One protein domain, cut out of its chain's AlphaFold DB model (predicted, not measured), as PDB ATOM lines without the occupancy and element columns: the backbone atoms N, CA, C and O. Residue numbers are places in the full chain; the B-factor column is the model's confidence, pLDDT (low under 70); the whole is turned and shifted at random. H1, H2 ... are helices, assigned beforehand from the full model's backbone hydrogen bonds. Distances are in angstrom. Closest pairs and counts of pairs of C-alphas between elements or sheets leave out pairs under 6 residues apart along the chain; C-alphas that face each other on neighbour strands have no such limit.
ATOM      1  N   ARG A 272     149.330 145.991 123.223       60.00
ATOM      2  CA  ARG A 272     150.473 145.863 122.316       60.00
ATOM      3  C   ARG A 272     151.517 145.016 123.030       60.00
ATOM      4  O   ARG A 272     152.135 145.499 123.976       60.00
ATOM      5  N   VAL A 273     151.677 143.775 122.587       73.50
ATOM      6  CA  VAL A 273     152.796 142.909 122.981       73.50
ATOM      7  C   VAL A 273     154.093 143.582 122.526       73.50
ATOM      8  O   VAL A 273     154.169 144.034 121.380       73.50
ATOM      9  N   LYS A 274     155.093 143.697 123.404       77.31
ATOM     10  CA  LYS A 274     156.388 144.318 123.074       77.31
ATOM     11  C   LYS A 274     157.244 143.376 122.229       77.31
ATOM     12  O   LYS A 274     157.829 143.811 121.243       77.31
ATOM     13  N   ASN A 275     157.274 142.099 122.609       78.69
ATOM     14  CA  ASN A 275     158.063 141.037 121.993       78.69
ATOM     15  C   ASN A 275     157.128 139.918 121.483       78.69
ATOM     16  O   ASN A 275     156.984 138.892 122.155       78.69
ATOM     17  N   PRO A 276     156.445 140.107 120.335       79.75
ATOM     18  CA  PRO A 276     155.603 139.073 119.739       79.75
ATOM     19  C   PRO A 276     156.448 137.905 119.216       79.75
ATOM     20  O   PRO A 276     157.585 138.089 118.774       79.75
ATOM     21  N   ASP A 277     155.880 136.699 119.223       83.50
ATOM     22  CA  ASP A 277     156.575 135.522 118.705       83.50
ATOM     23  C   ASP A 277     156.681 135.558 117.167       83.50
ATOM     24  O   ASP A 277     155.722 135.881 116.456       83.50
ATOM     25  N   LYS A 278     157.861 135.211 116.636       85.00
ATOM     26  CA  LYS A 278     158.156 135.269 115.192       85.00
ATOM     27  C   LYS A 278     157.355 134.236 114.391       85.00
ATOM     28  O   LYS A 278     156.911 134.547 113.286       85.00
ATOM     29  N   GLN A 279     157.149 133.035 114.933       84.44
ATOM     30  CA  GLN A 279     156.420 131.948 114.274       84.44
ATOM     31  C   GLN A 279     154.922 132.270 114.205       84.44
ATOM     32  O   GLN A 279     154.311 132.157 113.141       84.44
ATOM     33  N   PHE A 280     154.339 132.769 115.300       86.31
ATOM     34  CA  PHE A 280     152.937 133.198 115.337       86.31
ATOM     35  C   PHE A 280     152.681 134.482 114.533       86.31
ATOM     36  O   PHE A 280     151.611 134.621 113.934       86.31
ATOM     37  N   THR A 281     153.670 135.377 114.426       84.31
ATOM     38  CA  THR A 281     153.620 136.532 113.512       84.31
ATOM     39  C   THR A 281     153.609 136.080 112.047       84.31
ATOM     40  O   THR A 281     152.749 136.514 111.280       84.31
ATOM     41  N   ALA A 282     154.484 135.147 111.655       84.69
ATOM     42  CA  ALA A 282     154.478 134.571 110.308       84.69
ATOM     43  C   ALA A 282     153.168 133.816 109.997       84.69
ATOM     44  O   ALA A 282     152.607 133.967 108.911       84.69
ATOM     45  N   LEU A 283     152.626 133.067 110.965       85.50
ATOM     46  CA  LEU A 283     151.340 132.369 110.846       85.50
ATOM     47  C   LEU A 283     150.157 133.335 110.647       85.50
ATOM     48  O   LEU A 283     149.232 133.033 109.893       85.50
ATOM     49  N   LYS A 284     150.196 134.506 111.291       85.25
ATOM     50  CA  LYS A 284     149.201 135.578 111.140       85.25
ATOM     51  C   LYS A 284     149.222 136.154 109.722       85.25
ATOM     52  O   LYS A 284     148.179 136.162 109.075       85.25
ATOM     53  N   HIS A 285     150.405 136.500 109.204       84.38
ATOM     54  CA  HIS A 285     150.569 136.923 107.807       84.38
ATOM     55  C   HIS A 285     150.099 135.849 106.815       84.38
ATOM     56  O   HIS A 285     149.319 136.155 105.918       84.38
ATOM     57  N   TYR A 286     150.468 134.581 107.027       81.88
ATOM     58  CA  TYR A 286     149.981 133.468 106.204       81.88
ATOM     59  C   TYR A 286     148.446 133.342 106.220       81.88
ATOM     60  O   TYR A 286     147.837 133.094 105.180       81.88
ATOM     61  N   SER A 287     147.805 133.538 107.377       85.00
ATOM     62  CA  SER A 287     146.342 133.517 107.499       85.00
ATOM     63  C   SER A 287     145.672 134.664 106.727       85.00
ATOM     64  O   SER A 287     144.630 134.468 106.098       85.00
ATOM     65  N   ASP A 288     146.287 135.849 106.723       81.88
ATOM     66  CA  ASP A 288     145.792 137.028 106.006       81.88
ATOM     67  C   ASP A 288     146.001 136.901 104.476       81.88
ATOM     68  O   ASP A 288     145.096 137.225 103.697       81.88
ATOM     69  N   ASP A 289     147.125 136.324 104.031       82.31
ATOM     70  CA  ASP A 289     147.372 135.954 102.627       82.31
ATOM     71  C   ASP A 289     146.393 134.875 102.137       82.31
ATOM     72  O   ASP A 289     145.800 135.004 101.061       82.31
ATOM     73  N   LEU A 290     146.179 133.817 102.928       80.88
ATOM     74  CA  LEU A 290     145.252 132.730 102.604       80.88
ATOM     75  C   LEU A 290     143.812 133.250 102.474       80.88
ATOM     76  O   LEU A 290     143.125 132.921 101.504       80.88
ATOM     77  N   ASN A 291     143.381 134.113 103.400       86.12
ATOM     78  CA  ASN A 291     142.080 134.782 103.348       86.12
ATOM     79  C   ASN A 291     141.943 135.626 102.068       86.12
ATOM     80  O   ASN A 291     140.949 135.511 101.346       86.12
ATOM     81  N   THR A 292     142.976 136.406 101.741       80.44
ATOM     82  CA  THR A 292     143.021 137.258 100.547       80.44
ATOM     83  C   THR A 292     142.927 136.440  99.256       80.44
ATOM     84  O   THR A 292     142.159 136.790  98.354       80.44
ATOM     85  N   ILE A 293     143.666 135.332  99.153       78.69
ATOM     86  CA  ILE A 293     143.686 134.469  97.963       78.69
ATOM     87  C   ILE A 293     142.347 133.746  97.779       78.69
ATOM     88  O   ILE A 293     141.805 133.757  96.671       78.69
ATOM     89  N   ILE A 294     141.781 133.169  98.847       80.75
ATOM     90  CA  ILE A 294     140.482 132.479  98.787       80.75
ATOM     91  C   ILE A 294     139.362 133.475  98.455       80.75
ATOM     92  O   ILE A 294     138.584 133.222  97.537       80.75
ATOM     93  N   SER A 295     139.328 134.647  99.096       79.38
ATOM     94  CA  SER A 295     138.340 135.697  98.806       79.38
ATOM     95  C   SER A 295     138.408 136.188  97.354       79.38
ATOM     96  O   SER A 295     137.377 136.390  96.708       79.38
ATOM     97  N   GLN A 296     139.615 136.345  96.795       75.88
ATOM     98  CA  GLN A 296     139.789 136.695  95.381       75.88
ATOM     99  C   GLN A 296     139.357 135.573  94.427       75.88
ATOM    100  O   GLN A 296     138.899 135.875  93.323       75.88
ATOM    101  N   LEU A 297     139.518 134.305  94.812       73.88
ATOM    102  CA  LEU A 297     139.075 133.159  94.017       73.88
ATOM    103  C   LEU A 297     137.543 133.058  94.018       73.88
ATOM    104  O   LEU A 297     136.946 133.052  92.945       73.88
ATOM    105  N   LEU A 298     136.917 133.100  95.200       74.75
ATOM    106  CA  LEU A 298     135.460 133.113  95.376       74.75
ATOM    107  C   LEU A 298     134.797 134.248  94.585       74.75
ATOM    108  O   LEU A 298     133.851 134.005  93.838       74.75
ATOM    109  N   ARG A 299     135.329 135.477  94.671       69.75
ATOM    110  CA  ARG A 299     134.774 136.614  93.920       69.75
ATOM    111  C   ARG A 299     134.899 136.434  92.404       69.75
ATOM    112  O   ARG A 299     133.945 136.714  91.692       69.75
ATOM    113  N   LYS A 300     136.024 135.907  91.901       66.81
ATOM    114  CA  LYS A 300     136.199 135.621  90.461       66.81
ATOM    115  C   LYS A 300     135.238 134.549  89.950       66.81
ATOM    116  O   LYS A 300     134.783 134.657  88.814       66.81
ATOM    117  N   VAL A 301     134.928 133.541  90.769       66.94
ATOM    118  CA  VAL A 301     133.875 132.564  90.461       66.94
ATOM    119  C   VAL A 301     132.520 133.284  90.417       66.94
ATOM    120  O   VAL A 301     131.846 133.214  89.397       66.94
ATOM    121  N   ALA A 302     132.169 134.092  91.423       64.62
ATOM    122  CA  ALA A 302     130.891 134.822  91.457       64.62
ATOM    123  C   ALA A 302     130.692 135.759  90.249       64.62
ATOM    124  O   ALA A 302     129.654 135.707  89.584       64.62
ATOM    125  N   ASP A 303     131.712 136.560  89.922       63.31
ATOM    126  CA  ASP A 303     131.711 137.480  88.781       63.31
ATOM    127  C   ASP A 303     131.540 136.722  87.444       63.31
ATOM    128  O   ASP A 303     130.812 137.174  86.554       63.31
ATOM    129  N   ARG A 304     132.168 135.539  87.304       65.69
ATOM    130  CA  ARG A 304     132.025 134.650  86.136       65.69
ATOM    131  C   ARG A 304     130.617 134.069  86.041       65.69
ATOM    132  O   ARG A 304     130.004 134.194  84.984       65.69
ATOM    133  N   LEU A 305     130.109 133.455  87.112       61.94
ATOM    134  CA  LEU A 305     128.799 132.794  87.138       61.94
ATOM    135  C   LEU A 305     127.674 133.788  86.803       61.94
ATOM    136  O   LEU A 305     126.879 133.549  85.892       61.94
ATOM    137  N   TYR A 306     127.676 134.960  87.450       62.09
ATOM    138  CA  TYR A 306     126.722 136.038  87.169       62.09
ATOM    139  C   TYR A 306     126.826 136.548  85.720       62.09
ATOM    140  O   TYR A 306     125.809 136.756  85.050       62.09
ATOM    141  N   GLY A 307     128.051 136.730  85.214       61.25
ATOM    142  CA  GLY A 307     128.299 137.175  83.843       61.25
ATOM    143  C   GLY A 307     127.818 136.177  82.785       61.25
ATOM    144  O   GLY A 307     127.203 136.584  81.799       61.25
ATOM    145  N   VAL A 308     128.055 134.878  82.993       62.78
ATOM    146  CA  VAL A 308     127.637 133.811  82.071       62.78
ATOM    147  C   VAL A 308     126.114 133.683  82.042       62.78
ATOM    148  O   VAL A 308     125.547 133.713  80.947       62.78
ATOM    149  N   TYR A 309     125.441 133.627  83.198       62.44
ATOM    150  CA  TYR A 309     123.976 133.534  83.260       62.44
ATOM    151  C   TYR A 309     123.296 134.707  82.533       62.44
ATOM    152  O   TYR A 309     122.501 134.517  81.609       62.44
ATOM    153  N   LYS A 310     123.657 135.942  82.912       60.75
ATOM    154  CA  LYS A 310     123.003 137.177  82.443       60.75
ATOM    155  C   LYS A 310     123.078 137.364  80.926       60.75
ATOM    156  O   LYS A 310     122.175 137.956  80.331       60.75
ATOM    157  N   VAL A 311     124.156 136.870  80.319       61.38
ATOM    158  CA  VAL A 311     124.392 136.911  78.874       61.38
ATOM    159  C   VAL A 311     123.533 135.877  78.142       61.38
ATOM    160  O   VAL A 311     122.810 136.247  77.218       61.38
ATOM    161  N   HIS A 312     123.561 134.606  78.552       64.69
ATOM    162  CA  HIS A 312     122.939 133.528  77.774       64.69
ATOM    163  C   HIS A 312     121.422 133.431  77.968       64.69
ATOM    164  O   HIS A 312     120.709 133.256  76.980       64.69
ATOM    165  N   GLY A 313     120.909 133.663  79.183       66.00
ATOM    166  CA  GLY A 313     119.473 133.571  79.497       66.00
ATOM    167  C   GLY A 313     118.563 134.574  78.766       66.00
ATOM    168  O   GLY A 313     117.344 134.499  78.884       66.00
ATOM    169  N   ASN A 314     119.129 135.514  77.998       72.12
ATOM    170  CA  ASN A 314     118.379 136.441  77.144       72.12
ATOM    171  C   ASN A 314     118.491 136.124  75.640       72.12
ATOM    172  O   ASN A 314     117.688 136.635  74.858       72.12
ATOM    173  N   TYR A 315     119.461 135.310  75.200       76.88
ATOM    174  CA  TYR A 315     119.729 135.141  73.768       76.88
ATOM    175  C   TYR A 315     118.644 134.357  73.033       76.88
ATOM    176  O   TYR A 315     118.234 134.795  71.960       76.88
ATOM    177  N   GLY A 316     118.130 133.257  73.592       79.44
ATOM    178  CA  GLY A 316     117.080 132.473  72.928       79.44
ATOM    179  C   GLY A 316     115.798 133.275  72.679       79.44
ATOM    180  O   GLY A 316     115.231 133.235  71.581       79.44
ATOM    181  N   ARG A 317     115.439 134.150  73.630       82.69
ATOM    182  CA  ARG A 317     114.395 135.169  73.455       82.69
ATOM    183  C   ARG A 317     114.725 136.166  72.341       82.69
ATOM    184  O   ARG A 317     113.882 136.374  71.478       82.69
ATOM    185  N   VAL A 318     115.916 136.772  72.328       83.31
ATOM    186  CA  VAL A 318     116.297 137.761  71.295       83.31
ATOM    187  C   VAL A 318     116.290 137.145  69.891       83.31
ATOM    188  O   VAL A 318     115.777 137.760  68.959       83.31
ATOM    189  N   PHE A 319     116.786 135.915  69.730       82.31
ATOM    190  CA  PHE A 319     116.719 135.194  68.457       82.31
ATOM    191  C   PHE A 319     115.275 134.838  68.052       82.31
ATOM    192  O   PHE A 319     114.954 134.912  66.867       82.31
ATOM    193  N   SER A 320     114.391 134.545  69.015       84.12
ATOM    194  CA  SER A 320     112.957 134.293  68.770       84.12
ATOM    195  C   SER A 320     112.130 135.565  68.509       84.12
ATOM    196  O   SER A 320     111.097 135.519  67.846       84.12
ATOM    197  N   GLU A 321     112.558 136.727  69.006       86.75
ATOM    198  CA  GLU A 321     111.959 138.021  68.647       86.75
ATOM    199  C   GLU A 321     112.456 138.494  67.269       86.75
ATOM    200  O   GLU A 321     111.692 139.084  66.505       86.75
ATOM    201  N   TRP A 322     113.702 138.173  66.900       86.00
ATOM    202  CA  TRP A 322     114.259 138.460  65.573       86.00
ATOM    203  C   TRP A 322     113.687 137.534  64.483       86.00
ATOM    204  O   TRP A 322     113.367 138.013  63.394       86.00
ATOM    205  N   SER A 323     113.468 136.243  64.767       89.06
ATOM    206  CA  SER A 323     112.841 135.294  63.827       89.06
ATOM    207  C   SER A 323     111.435 135.726  63.383       89.06
ATOM    208  O   SER A 323     111.048 135.502  62.239       89.06
ATOM    209  N   ALA A 324     110.683 136.401  64.260       81.50
ATOM    210  CA  ALA A 324     109.359 136.947  63.965       81.50
ATOM    211  C   ALA A 324     109.389 138.199  63.061       81.50
ATOM    212  O   ALA A 324     108.364 138.566  62.477       81.50
ATOM    213  N   ILE A 325     110.545 138.861  62.948       83.12
ATOM    214  CA  ILE A 325     110.761 140.049  62.111       83.12
ATOM    215  C   ILE A 325     111.335 139.644  60.747       83.12
ATOM    216  O   ILE A 325     110.879 140.146  59.717       83.12
ATOM    217  N   GLU A 326     112.318 138.739  60.736       81.56
ATOM    218  CA  GLU A 326     113.090 138.383  59.546       81.56
ATOM    219  C   GLU A 326     112.518 137.163  58.810       81.56
ATOM    220  O   GLU A 326     112.530 136.037  59.306       81.56
ATOM    221  N   LYS A 327     112.024 137.377  57.588       74.75
ATOM    222  CA  LYS A 327     111.179 136.408  56.872       74.75
ATOM    223  C   LYS A 327     111.953 135.383  56.059       74.75
ATOM    224  O   LYS A 327     111.411 134.312  55.801       74.75
ATOM    225  N   GLU A 328     113.180 135.693  55.650       71.12
ATOM    226  CA  GLU A 328     114.002 134.764  54.858       71.12
ATOM    227  C   GLU A 328     114.896 133.877  55.740       71.12
ATOM    228  O   GLU A 328     115.295 132.796  55.318       71.12
ATOM    229  N   MET A 329     115.158 134.288  56.988       76.25
ATOM    230  CA  MET A 329     116.008 133.555  57.943       76.25
ATOM    231  C   MET A 329     115.269 133.082  59.208       76.25
ATOM    232  O   MET A 329     115.899 132.488  60.085       76.25
ATOM    233  N   GLY A 330     113.955 133.313  59.309       76.44
ATOM    234  CA  GLY A 330     113.146 133.073  60.512       76.44
ATOM    235  C   GLY A 330     113.322 131.684  61.130       76.44
ATOM    236  O   GLY A 330     113.680 131.589  62.301       76.44
ATOM    237  N   ASP A 331     113.177 130.609  60.350       77.19
ATOM    238  CA  ASP A 331     113.335 129.229  60.845       77.19
ATOM    239  C   ASP A 331     114.755 128.947  61.380       77.19
ATOM    240  O   ASP A 331     114.934 128.226  62.364       77.19
ATOM    241  N   GLY A 332     115.779 129.547  60.760       72.75
ATOM    242  CA  GLY A 332     117.174 129.433  61.193       72.75
ATOM    243  C   GLY A 332     117.444 130.189  62.494       72.75
ATOM    244  O   GLY A 332     118.076 129.646  63.400       72.75
ATOM    245  N   LEU A 333     116.913 131.410  62.614       76.88
ATOM    246  CA  LEU A 333     116.978 132.216  63.837       76.88
ATOM    247  C   LEU A 333     116.190 131.561  64.980       76.88
ATOM    248  O   LEU A 333     116.690 131.498  66.098       76.88
ATOM    249  N   GLN A 334     115.015 130.988  64.706       83.44
ATOM    250  CA  GLN A 334     114.213 130.281  65.706       83.44
ATOM    251  C   GLN A 334     114.908 129.005  66.200       83.44
ATOM    252  O   GLN A 334     114.929 128.729  67.399       83.44
ATOM    253  N   SER A 335     115.529 128.249  65.288       78.88
ATOM    254  CA  SER A 335     116.355 127.092  65.639       78.88
ATOM    255  C   SER A 335     117.555 127.503  66.499       78.88
ATOM    256  O   SER A 335     117.788 126.900  67.547       78.88
ATOM    257  N   ALA A 336     118.277 128.565  66.121       75.81
ATOM    258  CA  ALA A 336     119.374 129.111  66.921       75.81
ATOM    259  C   ALA A 336     118.902 129.588  68.306       75.81
ATOM    260  O   ALA A 336     119.587 129.340  69.297       75.81
ATOM    261  N   GLY A 337     117.713 130.192  68.391       80.62
ATOM    262  CA  GLY A 337     117.088 130.591  69.649       80.62
ATOM    263  C   GLY A 337     116.888 129.410  70.595       80.62
ATOM    264  O   GLY A 337     117.394 129.438  71.713       80.62
ATOM    265  N   HIS A 338     116.279 128.324  70.115       79.50
ATOM    266  CA  HIS A 338     116.088 127.115  70.920       79.50
ATOM    267  C   HIS A 338     117.397 126.415  71.315       79.50
ATOM    268  O   HIS A 338     117.465 125.844  72.398       79.50
ATOM    269  N   HIS A 339     118.454 126.475  70.498       73.12
ATOM    270  CA  HIS A 339     119.772 125.983  70.922       73.12
ATOM    271  C   HIS A 339     120.381 126.871  72.022       73.12
ATOM    272  O   HIS A 339     121.007 126.349  72.939       73.12
ATOM    273  N   MET A 340     120.168 128.191  71.975       75.69
ATOM    274  CA  MET A 340     120.601 129.111  73.034       75.69
ATOM    275  C   MET A 340     119.795 128.930  74.329       75.69
ATOM    276  O   MET A 340     120.386 129.019  75.400       75.69
ATOM    277  N   ASP A 341     118.495 128.623  74.249       76.62
ATOM    278  CA  ASP A 341     117.674 128.260  75.416       76.62
ATOM    279  C   ASP A 341     118.169 126.949  76.063       76.62
ATOM    280  O   ASP A 341     118.366 126.897  77.275       76.62
ATOM    281  N   THR A 342     118.435 125.905  75.264       74.81
ATOM    282  CA  THR A 342     118.985 124.624  75.755       74.81
ATOM    283  C   THR A 342     120.367 124.810  76.384       74.81
ATOM    284  O   THR A 342     120.619 124.323  77.484       74.81
ATOM    285  N   TYR A 343     121.245 125.584  75.739       70.06
ATOM    286  CA  TYR A 343     122.568 125.901  76.274       70.06
ATOM    287  C   TYR A 343     122.483 126.717  77.576       70.06
ATOM    288  O   TYR A 343     123.207 126.422  78.525       70.06
ATOM    289  N   ALA A 344     121.561 127.682  77.670       70.25
ATOM    290  CA  ALA A 344     121.300 128.428  78.902       70.25
ATOM    291  C   ALA A 344     120.766 127.531  80.035       70.25
ATOM    292  O   ALA A 344     121.160 127.725  81.181       70.25
ATOM    293  N   ALA A 345     119.951 126.517  79.729       72.12
ATOM    294  CA  ALA A 345     119.549 125.510  80.712       72.12
ATOM    295  C   ALA A 345     120.737 124.636  81.162       72.12
ATOM    296  O   ALA A 345     120.912 124.423  82.356       72.12
ATOM    297  N   SER A 346     121.608 124.207  80.238       68.25
ATOM    298  CA  SER A 346     122.823 123.440  80.581       68.25
ATOM    299  C   SER A 346     123.836 124.233  81.418       68.25
ATOM    300  O   SER A 346     124.639 123.653  82.145       68.25
ATOM    301  N   ILE A 347     123.798 125.568  81.332       67.94
ATOM    302  CA  ILE A 347     124.597 126.454  82.179       67.94
ATOM    303  C   ILE A 347     124.129 126.372  83.632       67.94
ATOM    304  O   ILE A 347     124.984 126.359  84.506       67.94
ATOM    305  N   ASP A 348     122.826 126.300  83.907       68.06
ATOM    306  CA  ASP A 348     122.299 126.325  85.279       68.06
ATOM    307  C   ASP A 348     122.802 125.138  86.125       68.06
ATOM    308  O   ASP A 348     123.249 125.357  87.250       68.06
ATOM    309  N   ASP A 349     122.838 123.925  85.556       69.62
ATOM    310  CA  ASP A 349     123.437 122.734  86.189       69.62
ATOM    311  C   ASP A 349     124.930 122.969  86.525       69.62
ATOM    312  O   ASP A 349     125.418 122.614  87.598       69.62
ATOM    313  N   ILE A 350     125.660 123.631  85.620       67.75
ATOM    314  CA  ILE A 350     127.080 123.985  85.782       67.75
ATOM    315  C   ILE A 350     127.277 125.068  86.855       67.75
ATOM    316  O   ILE A 350     128.283 125.042  87.570       67.75
ATOM    317  N   LEU A 351     126.346 126.023  86.991       69.25
ATOM    318  CA  LEU A 351     126.410 127.025  88.059       69.25
ATOM    319  C   LEU A 351     126.275 126.357  89.432       69.25
ATOM    320  O   LEU A 351     126.978 126.746  90.363       69.25
ATOM    321  N   GLU A 352     125.410 125.347  89.544       71.81
ATOM    322  CA  GLU A 352     125.216 124.580  90.776       71.81
ATOM    323  C   GLU A 352     126.460 123.746  91.130       71.81
ATOM    324  O   GLU A 352     126.873 123.747  92.292       71.81
ATOM    325  N   GLU A 353     127.129 123.105  90.163       70.56
ATOM    326  CA  GLU A 353     128.408 122.414  90.418       70.56
ATOM    327  C   GLU A 353     129.538 123.387  90.836       70.56
ATOM    328  O   GLU A 353     130.257 123.118  91.806       70.56
ATOM    329  N   GLU A 354     129.674 124.555  90.184       72.06
ATOM    330  CA  GLU A 354     130.666 125.576  90.580       72.06
ATOM    331  C   GLU A 354     130.362 126.217  91.948       72.06
ATOM    332  O   GLU A 354     131.298 126.584  92.668       72.06
ATOM    333  N   GLU A 355     129.091 126.306  92.353       73.31
ATOM    334  CA  GLU A 355     128.694 126.786  93.680       73.31
ATOM    335  C   GLU A 355     129.083 125.803  94.801       73.31
ATOM    336  O   GLU A 355     129.622 126.229  95.825       73.31
ATOM    337  N   HIS A 356     128.906 124.490  94.605       73.38
ATOM    338  CA  HIS A 356     129.323 123.487  95.596       73.38
ATOM    339  C   HIS A 356     130.840 123.527  95.856       73.38
ATOM    340  O   HIS A 356     131.282 123.448  97.005       73.38
ATOM    341  N   TYR A 357     131.649 123.718  94.808       75.38
ATOM    342  CA  TYR A 357     133.093 123.935  94.950       75.38
ATOM    343  C   TYR A 357     133.421 125.247  95.686       75.38
ATOM    344  O   TYR A 357     134.349 125.301  96.498       75.38
ATOM    345  N   ALA A 358     132.652 126.314  95.450       77.31
ATOM    346  CA  ALA A 358     132.828 127.568  96.171       77.31
ATOM    347  C   ALA A 358     132.525 127.420  97.675       77.31
ATOM    348  O   ALA A 358     133.260 127.964  98.500       77.31
ATOM    349  N   ASP A 359     131.518 126.633  98.059       76.12
ATOM    350  CA  ASP A 359     131.212 126.381  99.471       76.12
ATOM    351  C   ASP A 359     132.301 125.534 100.175       76.12
ATOM    352  O   ASP A 359     132.623 125.815 101.333       76.12
ATOM    353  N   GLN A 360     132.989 124.612  99.478       77.31
ATOM    354  CA  GLN A 360     134.209 123.964 100.007       77.31
ATOM    355  C   GLN A 360     135.336 124.980 100.287       77.31
ATOM    356  O   GLN A 360     136.036 124.887 101.298       77.31
ATOM    357  N   LEU A 361     135.507 125.992  99.428       81.75
ATOM    358  CA  LEU A 361     136.484 127.065  99.646       81.75
ATOM    359  C   LEU A 361     136.088 128.009 100.798       81.75
ATOM    360  O   LEU A 361     136.973 128.494 101.510       81.75
ATOM    361  N   LYS A 362     134.786 128.249 101.030       83.50
ATOM    362  CA  LYS A 362     134.300 129.032 102.185       83.50
ATOM    363  C   LYS A 362     134.692 128.399 103.524       83.50
ATOM    364  O   LYS A 362     135.045 129.136 104.443       83.50
ATOM    365  N   GLU A 363     134.694 127.066 103.642       85.62
ATOM    366  CA  GLU A 363     135.151 126.374 104.862       85.62
ATOM    367  C   GLU A 363     136.568 126.845 105.248       85.62
ATOM    368  O   GLU A 363     136.814 127.254 106.387       85.62
ATOM    369  N   TYR A 364     137.478 126.911 104.270       86.88
ATOM    370  CA  TYR A 364     138.850 127.380 104.482       86.88
ATOM    371  C   TYR A 364     138.984 128.888 104.682       86.88
ATOM    372  O   TYR A 364     139.875 129.310 105.422       86.88
ATOM    373  N   LEU A 365     138.083 129.696 104.115       87.25
ATOM    374  CA  LEU A 365     138.005 131.122 104.432       87.25
ATOM    375  C   LEU A 365     137.730 131.325 105.932       87.25
ATOM    376  O   LEU A 365     138.477 132.041 106.600       87.25
ATOM    377  N   PHE A 366     136.733 130.635 106.493       88.56
ATOM    378  CA  PHE A 366     136.396 130.745 107.917       88.56
ATOM    379  C   PHE A 366     137.440 130.094 108.846       88.56
ATOM    380  O   PHE A 366     137.620 130.546 109.982       88.56
ATOM    381  N   TYR A 367     138.199 129.094 108.377       90.50
ATOM    382  CA  TYR A 367     139.362 128.581 109.115       90.50
ATOM    383  C   TYR A 367     140.461 129.644 109.326       90.50
ATOM    384  O   TYR A 367     141.182 129.554 110.321       90.50
ATOM    385  N   THR A 368     140.567 130.683 108.485       88.38
ATOM    386  CA  THR A 368     141.542 131.773 108.717       88.38
ATOM    387  C   THR A 368     141.274 132.522 110.027       88.38
ATOM    388  O   THR A 368     142.213 132.828 110.765       88.38
ATOM    389  N   ASP A 369     140.006 132.711 110.412       88.25
ATOM    390  CA  ASP A 369     139.650 133.275 111.721       88.25
ATOM    391  C   ASP A 369     139.806 132.287 112.883       88.25
ATOM    392  O   ASP A 369     140.053 132.716 114.013       88.25
ATOM    393  N   ALA A 370     139.745 130.975 112.632       90.12
ATOM    394  CA  ALA A 370     140.115 129.971 113.631       90.12
ATOM    395  C   ALA A 370     141.624 130.030 113.942       90.12
ATOM    396  O   ALA A 370     141.997 130.136 115.109       90.12
ATOM    397  N   VAL A 371     142.485 130.084 112.917       90.44
ATOM    398  CA  VAL A 371     143.941 130.290 113.073       90.44
ATOM    399  C   VAL A 371     144.228 131.626 113.771       90.44
ATOM    400  O   VAL A 371     144.928 131.669 114.784       90.44
ATOM    401  N   ARG A 372     143.604 132.718 113.307       88.69
ATOM    402  CA  ARG A 372     143.742 134.063 113.895       88.69
ATOM    403  C   ARG A 372     143.252 134.115 115.352       88.69
ATOM    404  O   ARG A 372     143.756 134.919 116.133       88.69
ATOM    405  N   SER A 373     142.311 133.251 115.752       87.69
ATOM    406  CA  SER A 373     141.891 133.081 117.153       87.69
ATOM    407  C   SER A 373     142.989 132.460 118.023       87.69
ATOM    408  O   SER A 373     143.186 132.927 119.143       87.69
ATOM    409  N   VAL A 374     143.739 131.471 117.522       89.88
ATOM    410  CA  VAL A 374     144.880 130.887 118.256       89.88
ATOM    411  C   VAL A 374     146.008 131.918 118.405       89.88
ATOM    412  O   VAL A 374     146.488 132.115 119.520       89.88
ATOM    413  N   CYS A 375     146.341 132.676 117.349       89.00
ATOM    414  CA  CYS A 375     147.306 133.786 117.443       89.00
ATOM    415  C   CYS A 375     146.901 134.826 118.506       89.00
ATOM    416  O   CYS A 375     147.710 135.170 119.359       89.00
ATOM    417  N   ARG A 376     145.630 135.263 118.535       86.31
ATOM    418  CA  ARG A 376     145.120 136.210 119.553       86.31
ATOM    419  C   ARG A 376     145.213 135.674 120.992       86.31
ATOM    420  O   ARG A 376     145.276 136.466 121.930       86.31
ATOM    421  N   LYS A 377     145.196 134.351 121.194       85.69
ATOM    422  CA  LYS A 377     145.400 133.727 122.516       85.69
ATOM    423  C   LYS A 377     146.886 133.698 122.896       85.69
ATOM    424  O   LYS A 377     147.190 133.916 124.064       85.69
ATOM    425  N   GLN A 378     147.783 133.498 121.926       89.00
ATOM    426  CA  GLN A 378     149.233 133.629 122.113       89.00
ATOM    427  C   GLN A 378     149.614 135.074 122.477       89.00
ATOM    428  O   GLN A 378     150.273 135.275 123.495       89.00
ATOM    429  N   ASP A 379     149.100 136.063 121.729       87.00
ATOM    430  CA  ASP A 379     149.249 137.502 122.012       87.00
ATOM    431  C   ASP A 379     148.862 137.826 123.479       87.00
ATOM    432  O   ASP A 379     149.576 138.542 124.180       87.00
ATOM    433  N   LEU A 380     147.744 137.267 123.970       84.81
ATOM    434  CA  LEU A 380     147.249 137.493 125.336       84.81
ATOM    435  C   LEU A 380     148.146 136.860 126.418       84.81
ATOM    436  O   LEU A 380     148.460 137.525 127.402       84.81
ATOM    437  N   ILE A 381     148.569 135.603 126.248       85.88
ATOM    438  CA  ILE A 381     149.434 134.910 127.224       85.88
ATOM    439  C   ILE A 381     150.810 135.591 127.293       85.88
ATOM    440  O   ILE A 381     151.346 135.801 128.383       85.88
ATOM    441  N   GLN A 382     151.349 136.010 126.145       88.06
ATOM    442  CA  GLN A 382     152.598 136.767 126.080       88.06
ATOM    443  C   GLN A 382     152.469 138.140 126.759       88.06
ATOM    444  O   GLN A 382     153.372 138.543 127.490       88.06
ATOM    445  N   TYR A 383     151.339 138.837 126.594       87.38
ATOM    446  CA  TYR A 383     151.070 140.084 127.317       87.38
ATOM    447  C   TYR A 383     150.981 139.882 128.842       87.38
ATOM    448  O   TYR A 383     151.550 140.672 129.596       87.38
ATOM    449  N   GLU A 384     150.316 138.823 129.320       86.19
ATOM    450  CA  GLU A 384     150.249 138.515 130.758       86.19
ATOM    451  C   GLU A 384     151.644 138.231 131.351       86.19
ATOM    452  O   GLU A 384     151.958 138.714 132.441       86.19
ATOM    453  N   LEU A 385     152.513 137.532 130.609       89.31
ATOM    454  CA  LEU A 385     153.917 137.324 130.976       89.31
ATOM    455  C   LEU A 385     154.715 138.642 130.994       89.31
ATOM    456  O   LEU A 385     155.409 138.925 131.972       89.31
ATOM    457  N   GLU A 386     154.596 139.481 129.960       89.25
ATOM    458  CA  GLU A 386     155.251 140.799 129.915       89.25
ATOM    459  C   GLU A 386     154.808 141.710 131.071       89.25
ATOM    460  O   GLU A 386     155.628 142.451 131.619       89.25
ATOM    461  N   MET A 387     153.538 141.639 131.481       88.25
ATOM    462  CA  MET A 387     153.013 142.382 132.628       88.25
ATOM    463  C   MET A 387     153.532 141.855 133.969       88.25
ATOM    464  O   MET A 387     153.884 142.667 134.824       88.25
ATOM    465  N   ALA A 388     153.644 140.535 134.152       88.88
ATOM    466  CA  ALA A 388     154.247 139.949 135.352       88.88
ATOM    467  C   ALA A 388     155.732 140.339 135.486       88.88
ATOM    468  O   ALA A 388     156.178 140.762 136.555       88.88
ATOM    469  N   VAL A 389     156.486 140.292 134.380       90.69
ATOM    470  CA  VAL A 389     157.888 140.747 134.327       90.69
ATOM    471  C   VAL A 389     157.996 142.247 134.627       90.69
ATOM    472  O   VAL A 389     158.903 142.668 135.348       90.69
ATOM    473  N   GLN A 390     157.062 143.061 134.125       89.56
ATOM    474  CA  GLN A 390     157.034 144.500 134.388       89.56
ATOM    475  C   GLN A 390     156.709 144.825 135.858       89.56
ATOM    476  O   GLN A 390     157.368 145.691 136.433       89.56
ATOM    477  N   ASP A 391     155.742 144.145 136.483       89.12
ATOM    478  CA  ASP A 391     155.442 144.305 137.915       89.12
ATOM    479  C   ASP A 391     156.672 143.960 138.768       89.12
ATOM    480  O   ASP A 391     157.148 144.798 139.543       89.12
ATOM    481  N   LEU A 392     157.266 142.785 138.530       91.50
ATOM    482  CA  LEU A 392     158.487 142.338 139.197       91.50
ATOM    483  C   LEU A 392     159.637 143.349 139.050       91.50
ATOM    484  O   LEU A 392     160.316 143.654 140.035       91.50
ATOM    485  N   SER A 393     159.838 143.923 137.857       90.62
ATOM    486  CA  SER A 393     160.875 144.939 137.650       90.62
ATOM    487  C   SER A 393     160.605 146.209 138.469       90.62
ATOM    488  O   SER A 393     161.536 146.773 139.042       90.62
ATOM    489  N   THR A 394     159.345 146.649 138.588       89.00
ATOM    490  CA  THR A 394     159.007 147.825 139.414       89.00
ATOM    491  C   THR A 394     159.135 147.559 140.912       89.00
ATOM    492  O   THR A 394     159.500 148.474 141.652       89.00
ATOM    493  N   LYS A 395     158.881 146.330 141.378       88.44
ATOM    494  CA  LYS A 395     159.113 145.923 142.773       88.44
ATOM    495  C   LYS A 395     160.608 145.896 143.102       88.44
ATOM    496  O   LYS A 395     161.017 146.468 144.111       88.44
ATOM    497  N   LYS A 396     161.440 145.338 142.212       88.44
ATOM    498  CA  LYS A 396     162.910 145.360 142.347       88.44
ATOM    499  C   LYS A 396     163.467 146.791 142.351       88.44
ATOM    500  O   LYS A 396     164.202 147.139 143.270       88.44
ATOM    501  N   GLN A 397     163.017 147.663 141.442       85.50
ATOM    502  CA  GLN A 397     163.391 149.087 141.469       85.50
ATOM    503  C   GLN A 397     162.966 149.778 142.781       85.50
ATOM    504  O   GLN A 397     163.735 150.547 143.354       85.50
ATOM    505  N   GLN A 398     161.769 149.489 143.307       83.19
ATOM    506  CA  GLN A 398     161.331 150.031 144.602       83.19
ATOM    507  C   GLN A 398     162.230 149.570 145.760       83.19
ATOM    508  O   GLN A 398     162.489 150.361 146.669       83.19
ATOM    509  N   LYS A 399     162.769 148.341 145.715       83.69
ATOM    510  CA  LYS A 399     163.757 147.865 146.695       83.69
ATOM    511  C   LYS A 399     165.060 148.648 146.585       83.69
ATOM    512  O   LYS A 399     165.599 149.069 147.607       83.69
ATOM    513  N   GLU A 400     165.556 148.886 145.376       82.19
ATOM    514  CA  GLU A 400     166.776 149.667 145.138       82.19
ATOM    515  C   GLU A 400     166.627 151.126 145.597       82.19
ATOM    516  O   GLU A 400     167.513 151.653 146.274       82.19
ATOM    517  N   GLU A 401     165.488 151.769 145.330       77.50
ATOM    518  CA  GLU A 401     165.177 153.121 145.821       77.50
ATOM    519  C   GLU A 401     165.081 153.162 147.361       77.50
ATOM    520  O   GLU A 401     165.677 154.036 148.001       77.50
ATOM    521  N   LEU A 402     164.415 152.178 147.984       73.25
ATOM    522  CA  LEU A 402     164.328 152.056 149.445       73.25
ATOM    523  C   LEU A 402     165.650 151.647 150.111       73.25
ATOM    524  O   LEU A 402     165.852 151.978 151.279       73.25
ATOM    525  N   THR A 403     166.569 150.986 149.405       73.81
ATOM    526  CA  THR A 403     167.881 150.565 149.931       73.81
ATOM    527  C   THR A 403     168.918 151.683 149.788       73.81
ATOM    528  O   THR A 403     169.542 152.075 150.773       73.81
ATOM    529  N   SER A 404     169.034 152.279 148.598       68.44
ATOM    530  CA  SER A 404     169.948 153.399 148.311       68.44
ATOM    531  C   SER A 404     169.576 154.703 149.029       68.44
ATOM    532  O   SER A 404     170.417 155.589 149.173       68.44
ATOM    533  N   GLY A 405     168.314 154.860 149.451       61.44
ATOM    534  CA  GLY A 405     167.811 156.067 150.120       61.44
ATOM    535  C   GLY A 405     167.796 157.322 149.237       61.44
ATOM    536  O   GLY A 405     167.538 158.422 149.731       61.44
ATOM    537  N   THR A 406     168.073 157.182 147.938       49.66
ATOM    538  CA  THR A 406     168.269 158.299 147.007       49.66
ATOM    539  C   THR A 406     166.975 158.599 146.256       49.66
ATOM    540  O   THR A 406     166.765 158.184 145.118       49.66
ATOM    541  N   VAL A 407     166.078 159.345 146.906       52.06
ATOM    542  CA  VAL A 407     164.814 159.793 146.299       52.06
ATOM    543  C   VAL A 407     165.105 160.731 145.120       52.06
ATOM    544  O   VAL A 407     165.579 161.854 145.313       52.06
ATOM    545  N   ARG A 408     164.790 160.296 143.891       46.66
ATOM    546  CA  ARG A 408     164.917 161.130 142.683       46.66
ATOM    547  C   ARG A 408     164.058 162.394 142.822       46.66
ATOM    548  O   ARG A 408     162.851 162.326 143.043       46.66
ATOM    549  N   HIS A 440     159.543 137.826 145.809       92.44
ATOM    550  CA  HIS A 440     159.526 136.365 145.703       92.44
ATOM    551  C   HIS A 440     158.219 135.858 145.063       92.44
ATOM    552  O   HIS A 440     158.272 135.134 144.071       92.44
ATOM    553  N   GLU A 441     157.064 136.355 145.523       91.38
ATOM    554  CA  GLU A 441     155.745 136.117 144.905       91.38
ATOM    555  C   GLU A 441     155.720 136.521 143.414       91.38
ATOM    556  O   GLU A 441     155.104 135.857 142.580       91.38
ATOM    557  N   GLY A 442     156.409 137.612 143.055       91.38
ATOM    558  CA  GLY A 442     156.530 138.073 141.669       91.38
ATOM    559  C   GLY A 442     157.437 137.190 140.802       91.38
ATOM    560  O   GLY A 442     157.167 137.019 139.615       91.38
ATOM    561  N   GLU A 443     158.489 136.603 141.374       92.94
ATOM    562  CA  GLU A 443     159.357 135.639 140.684       92.94
ATOM    563  C   GLU A 443     158.638 134.307 140.447       92.94
ATOM    564  O   GLU A 443     158.750 133.744 139.357       92.94
ATOM    565  N   GLU A 444     157.842 133.832 141.408       93.81
ATOM    566  CA  GLU A 444     156.982 132.659 141.218       93.81
ATOM    567  C   GLU A 444     155.930 132.902 140.123       93.81
ATOM    568  O   GLU A 444     155.818 132.092 139.202       93.81
ATOM    569  N   ALA A 445     155.242 134.051 140.136       90.69
ATOM    570  CA  ALA A 445     154.254 134.407 139.112       90.69
ATOM    571  C   ALA A 445     154.855 134.525 137.693       90.69
ATOM    572  O   ALA A 445     154.249 134.078 136.716       90.69
ATOM    573  N   VAL A 446     156.067 135.083 137.560       93.19
ATOM    574  CA  VAL A 446     156.792 135.125 136.275       93.19
ATOM    575  C   VAL A 446     157.178 133.719 135.812       93.19
ATOM    576  O   VAL A 446     157.017 133.402 134.633       93.19
ATOM    577  N   ASN A 447     157.647 132.854 136.715       93.25
ATOM    578  CA  ASN A 447     157.986 131.469 136.382       93.25
ATOM    579  C   ASN A 447     156.750 130.652 135.965       93.25
ATOM    580  O   ASN A 447     156.821 129.898 134.992       93.25
ATOM    581  N   GLU A 448     155.608 130.839 136.631       93.94
ATOM    582  CA  GLU A 448     154.341 130.208 136.249       93.94
ATOM    583  C   GLU A 448     153.879 130.656 134.855       93.94
ATOM    584  O   GLU A 448     153.608 129.809 134.002       93.94
ATOM    585  N   LYS A 449     153.858 131.967 134.577       91.00
ATOM    586  CA  LYS A 449     153.438 132.495 133.265       91.00
ATOM    587  C   LYS A 449     154.399 132.126 132.132       91.00
ATOM    588  O   LYS A 449     153.959 131.881 131.010       91.00
ATOM    589  N   ASN A 450     155.696 132.013 132.416       92.38
ATOM    590  CA  ASN A 450     156.697 131.518 131.466       92.38
ATOM    591  C   ASN A 450     156.456 130.035 131.123       92.38
ATOM    592  O   ASN A 450     156.528 129.645 129.956       92.38
ATOM    593  N   ARG A 451     156.092 129.213 132.120       93.12
ATOM    594  CA  ARG A 451     155.690 127.815 131.911       93.12
ATOM    595  C   ARG A 451     154.398 127.712 131.089       93.12
ATOM    596  O   ARG A 451     154.390 126.983 130.102       93.12
ATOM    597  N   GLU A 452     153.356 128.475 131.433       90.44
ATOM    598  CA  GLU A 452     152.085 128.506 130.684       90.44
ATOM    599  C   GLU A 452     152.300 128.896 129.210       90.44
ATOM    600  O   GLU A 452     151.764 128.244 128.313       90.44
ATOM    601  N   CYS A 453     153.139 129.904 128.940       89.12
ATOM    602  CA  CYS A 453     153.476 130.314 127.576       89.12
ATOM    603  C   CYS A 453     154.173 129.186 126.792       89.12
ATOM    604  O   CYS A 453     153.766 128.868 125.676       89.12
ATOM    605  N   LYS A 454     155.173 128.515 127.383       89.62
ATOM    606  CA  LYS A 454     155.891 127.403 126.731       89.62
ATOM    607  C   LYS A 454     154.996 126.191 126.457       89.62
ATOM    608  O   LYS A 454     155.043 125.640 125.358       89.62
ATOM    609  N   GLU A 455     154.153 125.810 127.416       91.56
ATOM    610  CA  GLU A 455     153.178 124.722 127.256       91.56
ATOM    611  C   GLU A 455     152.144 125.046 126.162       91.56
ATOM    612  O   GLU A 455     151.818 124.183 125.340       91.56
ATOM    613  N   PHE A 456     151.679 126.299 126.083       91.44
ATOM    614  CA  PHE A 456     150.804 126.759 125.002       91.44
ATOM    615  C   PHE A 456     151.496 126.697 123.633       91.44
ATOM    616  O   PHE A 456     150.924 126.144 122.698       91.44
ATOM    617  N   LEU A 457     152.718 127.228 123.500       89.25
ATOM    618  CA  LEU A 457     153.453 127.246 122.228       89.25
ATOM    619  C   LEU A 457     153.676 125.822 121.692       89.25
ATOM    620  O   LEU A 457     153.363 125.546 120.534       89.25
ATOM    621  N   GLN A 458     154.143 124.901 122.543       88.94
ATOM    622  CA  GLN A 458     154.405 123.513 122.153       88.94
ATOM    623  C   GLN A 458     153.128 122.770 121.725       88.94
ATOM    624  O   GLN A 458     153.141 122.043 120.730       88.94
ATOM    625  N   THR A 459     152.021 122.945 122.456       90.56
ATOM    626  CA  THR A 459     150.748 122.272 122.137       90.56
ATOM    627  C   THR A 459     150.064 122.868 120.909       90.56
ATOM    628  O   THR A 459     149.594 122.118 120.054       90.56
ATOM    629  N   ALA A 460     150.062 124.196 120.767       91.44
ATOM    630  CA  ALA A 460     149.465 124.873 119.620       91.44
ATOM    631  C   ALA A 460     150.217 124.580 118.314       91.44
ATOM    632  O   ALA A 460     149.581 124.355 117.286       91.44
ATOM    633  N   TRP A 461     151.555 124.525 118.328       89.38
ATOM    634  CA  TRP A 461     152.326 124.270 117.104       89.38
ATOM    635  C   TRP A 461     152.109 122.854 116.542       89.38
ATOM    636  O   TRP A 461     152.009 122.675 115.328       89.38
ATOM    637  N   GLY A 462     151.929 121.855 117.416       88.44
ATOM    638  CA  GLY A 462     151.515 120.507 117.006       88.44
ATOM    639  C   GLY A 462     150.112 120.461 116.383       88.44
ATOM    640  O   GLY A 462     149.862 119.669 115.474       88.44
ATOM    641  N   ASP A 463     149.204 121.338 116.823       91.31
ATOM    642  CA  ASP A 463     147.866 121.484 116.242       91.31
ATOM    643  C   ASP A 463     147.905 122.145 114.855       91.31
ATOM    644  O   ASP A 463     147.255 121.683 113.911       91.31
ATOM    645  N   ILE A 464     148.726 123.193 114.727       90.25
ATOM    646  CA  ILE A 464     148.951 123.967 113.501       90.25
ATOM    647  C   ILE A 464     149.488 123.081 112.372       90.25
ATOM    648  O   ILE A 464     148.966 123.153 111.259       90.25
ATOM    649  N   GLU A 465     150.473 122.217 112.630       88.00
ATOM    650  CA  GLU A 465     151.039 121.369 111.570       88.00
ATOM    651  C   GLU A 465     150.064 120.250 111.141       88.00
ATOM    652  O   GLU A 465     149.920 119.997 109.946       88.00
ATOM    653  N   ARG A 466     149.269 119.671 112.058       88.75
ATOM    654  CA  ARG A 466     148.170 118.759 111.670       88.75
ATOM    655  C   ARG A 466     147.115 119.483 110.826       88.75
ATOM    656  O   ARG A 466     146.678 118.959 109.801       88.75
ATOM    657  N   PHE A 467     146.699 120.688 111.226       89.81
ATOM    658  CA  PHE A 467     145.782 121.502 110.422       89.81
ATOM    659  C   PHE A 467     146.367 121.811 109.036       89.81
ATOM    660  O   PHE A 467     145.636 121.776 108.045       89.81
ATOM    661  N   ARG A 468     147.679 122.056 108.940       85.38
ATOM    662  CA  ARG A 468     148.376 122.265 107.668       85.38
ATOM    663  C   ARG A 468     148.285 121.046 106.759       85.38
ATOM    664  O   ARG A 468     147.881 121.214 105.611       85.38
ATOM    665  N   GLU A 469     148.610 119.849 107.252       84.00
ATOM    666  CA  GLU A 469     148.495 118.604 106.478       84.00
ATOM    667  C   GLU A 469     147.057 118.364 106.003       84.00
ATOM    668  O   GLU A 469     146.829 118.055 104.834       84.00
ATOM    669  N   GLN A 470     146.076 118.552 106.887       84.88
ATOM    670  CA  GLN A 470     144.652 118.438 106.567       84.88
ATOM    671  C   GLN A 470     144.258 119.412 105.440       84.88
ATOM    672  O   GLN A 470     143.798 118.996 104.380       84.88
ATOM    673  N   LYS A 471     144.545 120.706 105.616       86.19
ATOM    674  CA  LYS A 471     144.303 121.779 104.638       86.19
ATOM    675  C   LYS A 471     145.064 121.574 103.315       86.19
ATOM    676  O   LYS A 471     144.608 122.040 102.277       86.19
ATOM    677  N   ASP A 472     146.240 120.949 103.316       80.88
ATOM    678  CA  ASP A 472     146.990 120.609 102.093       80.88
ATOM    679  C   ASP A 472     146.332 119.472 101.296       80.88
ATOM    680  O   ASP A 472     146.353 119.504 100.065       80.88
ATOM    681  N   ASN A 473     145.754 118.477 101.976       80.00
ATOM    682  CA  ASN A 473     145.046 117.368 101.331       80.00
ATOM    683  C   ASN A 473     143.662 117.799 100.825       80.00
ATOM    684  O   ASN A 473     143.330 117.572  99.665       80.00
ATOM    685  N   ASP A 474     142.884 118.480 101.660       80.56
ATOM    686  CA  ASP A 474     141.490 118.810 101.354       80.56
ATOM    687  C   ASP A 474     141.386 119.838 100.206       80.56
ATOM    688  O   ASP A 474     140.637 119.635  99.251       80.56
ATOM    689  N   LEU A 475     142.222 120.891 100.207       79.00
ATOM    690  CA  LEU A 475     142.295 121.835  99.078       79.00
ATOM    691  C   LEU A 475     142.806 121.173  97.787       79.00
ATOM    692  O   LEU A 475     142.472 121.622  96.690       79.00
ATOM    693  N   ARG A 476     143.614 120.111  97.893       76.31
ATOM    694  CA  ARG A 476     144.101 119.351  96.738       76.31
ATOM    695  C   ARG A 476     142.981 118.528  96.104       76.31
ATOM    696  O   ARG A 476     142.846 118.581  94.884       76.31
ATOM    697  N   GLU A 477     142.186 117.806  96.890       74.81
ATOM    698  CA  GLU A 477     141.071 117.013  96.355       74.81
ATOM    699  C   GLU A 477     139.925 117.906  95.843       74.81
ATOM    700  O   GLU A 477     139.357 117.614  94.786       74.81
ATOM    701  N   ALA A 478     139.676 119.064  96.468       73.12
ATOM    702  CA  ALA A 478     138.776 120.088  95.928       73.12
ATOM    703  C   ALA A 478     139.250 120.610  94.553       73.12
ATOM    704  O   ALA A 478     138.472 120.677  93.600       73.12
ATOM    705  N   LEU A 479     140.548 120.918  94.398       72.69
ATOM    706  CA  LEU A 479     141.125 121.357  93.115       72.69
ATOM    707  C   LEU A 479     141.141 120.249  92.046       72.69
ATOM    708  O   LEU A 479     140.970 120.544  90.862       72.69
ATOM    709  N   ILE A 480     141.316 118.981  92.436       72.75
ATOM    710  CA  ILE A 480     141.183 117.824  91.534       72.75
ATOM    711  C   ILE A 480     139.728 117.675  91.071       72.75
ATOM    712  O   ILE A 480     139.486 117.500  89.877       72.75
ATOM    713  N   SER A 481     138.766 117.809  91.985       69.81
ATOM    714  CA  SER A 481     137.332 117.745  91.684       69.81
ATOM    715  C   SER A 481     136.910 118.871  90.736       69.81
ATOM    716  O   SER A 481     136.305 118.599  89.700       69.81
ATOM    717  N   TYR A 482     137.344 120.110  90.993       70.75
ATOM    718  CA  TYR A 482     137.133 121.248  90.092       70.75
ATOM    719  C   TYR A 482     137.747 121.023  88.699       70.75
ATOM    720  O   TYR A 482     137.128 121.340  87.683       70.75
ATOM    721  N   ALA A 483     138.945 120.434  88.614       66.19
ATOM    722  CA  ALA A 483     139.565 120.112  87.327       66.19
ATOM    723  C   ALA A 483     138.780 119.036  86.551       66.19
ATOM    724  O   ALA A 483     138.598 119.170  85.340       66.19
ATOM    725  N   ILE A 484     138.277 117.999  87.231       69.00
ATOM    726  CA  ILE A 484     137.419 116.963  86.632       69.00
ATOM    727  C   ILE A 484     136.101 117.574  86.130       69.00
ATOM    728  O   ILE A 484     135.677 117.278  85.015       69.00
ATOM    729  N   MET A 485     135.502 118.474  86.908       67.81
ATOM    730  CA  MET A 485     134.282 119.210  86.569       67.81
ATOM    731  C   MET A 485     134.463 120.087  85.316       67.81
ATOM    732  O   MET A 485     133.729 119.913  84.345       67.81
ATOM    733  N   GLN A 486     135.510 120.926  85.241       63.84
ATOM    734  CA  GLN A 486     135.789 121.722  84.028       63.84
ATOM    735  C   GLN A 486     136.077 120.840  82.792       63.84
ATOM    736  O   GLN A 486     135.752 121.229  81.667       63.84
ATOM    737  N   ILE A 487     136.651 119.641  82.967       63.12
ATOM    738  CA  ILE A 487     136.807 118.655  81.881       63.12
ATOM    739  C   ILE A 487     135.443 118.082  81.462       63.12
ATOM    740  O   ILE A 487     135.174 118.003  80.265       63.12
ATOM    741  N   SER A 488     134.567 117.744  82.413       59.66
ATOM    742  CA  SER A 488     133.199 117.264  82.157       59.66
ATOM    743  C   SER A 488     132.384 118.288  81.356       59.66
ATOM    744  O   SER A 488     131.869 117.967  80.284       59.66
ATOM    745  N   MET A 489     132.387 119.553  81.790       58.91
ATOM    746  CA  MET A 489     131.799 120.694  81.071       58.91
ATOM    747  C   MET A 489     132.332 120.803  79.631       58.91
ATOM    748  O   MET A 489     131.572 121.006  78.683       58.91
ATOM    749  N   SER A 490     133.647 120.619  79.462       54.88
ATOM    750  CA  SER A 490     134.324 120.664  78.160       54.88
ATOM    751  C   SER A 490     134.013 119.462  77.258       54.88
ATOM    752  O   SER A 490     134.171 119.564  76.043       54.88
ATOM    753  N   GLU A 491     133.557 118.328  77.800       52.72
ATOM    754  CA  GLU A 491     133.011 117.228  76.996       52.72
ATOM    755  C   GLU A 491     131.521 117.437  76.679       52.72
ATOM    756  O   GLU A 491     131.109 117.180  75.545       52.72
ATOM    757  N   ALA A 492     130.730 117.955  77.628       52.31
ATOM    758  CA  ALA A 492     129.298 118.218  77.472       52.31
ATOM    759  C   ALA A 492     129.003 119.254  76.373       52.31
ATOM    760  O   ALA A 492     128.285 118.949  75.419       52.31
ATOM    761  N   GLY A 493     129.637 120.433  76.422       49.97
ATOM    762  CA  GLY A 493     129.420 121.506  75.436       49.97
ATOM    763  C   GLY A 493     129.816 121.149  73.991       49.97
ATOM    764  O   GLY A 493     129.403 121.819  73.048       49.97
ATOM    765  N   PHE A 494     130.587 120.073  73.790       38.47
ATOM    766  CA  PHE A 494     130.942 119.545  72.465       38.47
ATOM    767  C   PHE A 494     130.016 118.417  71.976       38.47
ATOM    768  O   PHE A 494     130.128 118.013  70.814       38.47
ATOM    769  N   LEU A 495     129.129 117.880  72.822       35.41
ATOM    770  CA  LEU A 495     128.238 116.765  72.473       35.41
ATOM    771  C   LEU A 495     126.931 117.215  71.806       35.41
ATOM    772  O   LEU A 495     126.406 116.474  70.975       35.41
ATOM    773  N   GLU A 496     126.440 118.421  72.100       42.72
ATOM    774  CA  GLU A 496     125.176 118.936  71.542       42.72
ATOM    775  C   GLU A 496     125.297 119.528  70.126       42.72
ATOM    776  O   GLU A 496     124.286 119.803  69.485       42.72
ATOM    777  N   VAL A 497     126.514 119.685  69.591       39.72
ATOM    778  CA  VAL A 497     126.756 120.212  68.236       39.72
ATOM    779  C   VAL A 497     127.084 119.058  67.271       39.72
ATOM    780  O   VAL A 497     128.245 118.636  67.195       39.72
ATOM    781  N   PRO A 498     126.114 118.528  66.491       39.31
ATOM    782  CA  PRO A 498     126.270 117.294  65.713       39.31
ATOM    783  C   PRO A 498     127.087 117.490  64.421       39.31
ATOM    784  O   PRO A 498     126.594 117.317  63.306       39.31
TER     785      PRO A 498
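AT A GLANCE: This is residues 272 to 408 and 440 to 498 of the 1197 residues of a protein of Scophthalmus maximus (UniProt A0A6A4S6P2). A long, slender, slightly bowed rod of helices is built along one very long helix, H3, with H4 beside it and H1 and H2, one after the other, along another side. H1, H2 and H4 run opposite to H3, and residues 397 to 408 stick out at one end. The printed part has 196 residues with four named helices, in the order H1, H2, H3, H4, and no named strand; the class is all helix. It is extended, with a radius of gyration of the C-alphas of 30.9 A and spans of 111 by 36 by 17 A.

IN THESE COORDINATES: H3, residues 330 to 404, measures 106.5 A from C-alpha 330 at (113.146, 133.073, 60.512) to C-alpha 404 at (169.948, 153.399, 148.311). H4, residues 440 to 492, measures 76.8 A. H1, residues 278 to 312, begins at C-alpha 278 at (158.156, 135.269, 115.192) and measures 51.4 A. H2, residues 315 to 323, measures 12.1 A.

HOW THE PARTS SIT: H3 is the hub, touching the three other helices. H4 touches it at a shallow tilt of 10 degrees, opposite ways; their closest C-alphas, of Leu 392 and Gly 442, are 5.3 A apart. H1 touches H3 at a shallow tilt of 18 degrees, opposite ways, with the closest C-alphas, of Ser 287 and Thr 368, 5.3 A apart. H2 and H3 form a helical hairpin at a shallow tilt of 27 degrees; H2 touches residues 330 to 341 of H3 alone, and the closest C-alphas, of Gly 316 and Gly 337, are 3.8 A apart. H1 and H4 are near each other, H2 and H4 are apart, and H1 and H2 meet only through their link. Every O i to N i+4 pair is within hydrogen-bond range in H1 and H2, against 67 of 71 in H3 and 47 of 49 in H4.

THE WHOLE: The C-alphas farthest apart, of Glu 328 and Gly 405, are 111.5 A apart. Residues 409 to 439 are not printed, and C-alphas 408 and 440 are 25.5 A apart across this cut, which lies in the link from H3 to H4. The link from H1 to H2 is tight and that from H2 to H3 is short. The mean pLDDT of the printed part is 78.1; 44 residues are under 70, among them 299 to 313 and 483 to 498.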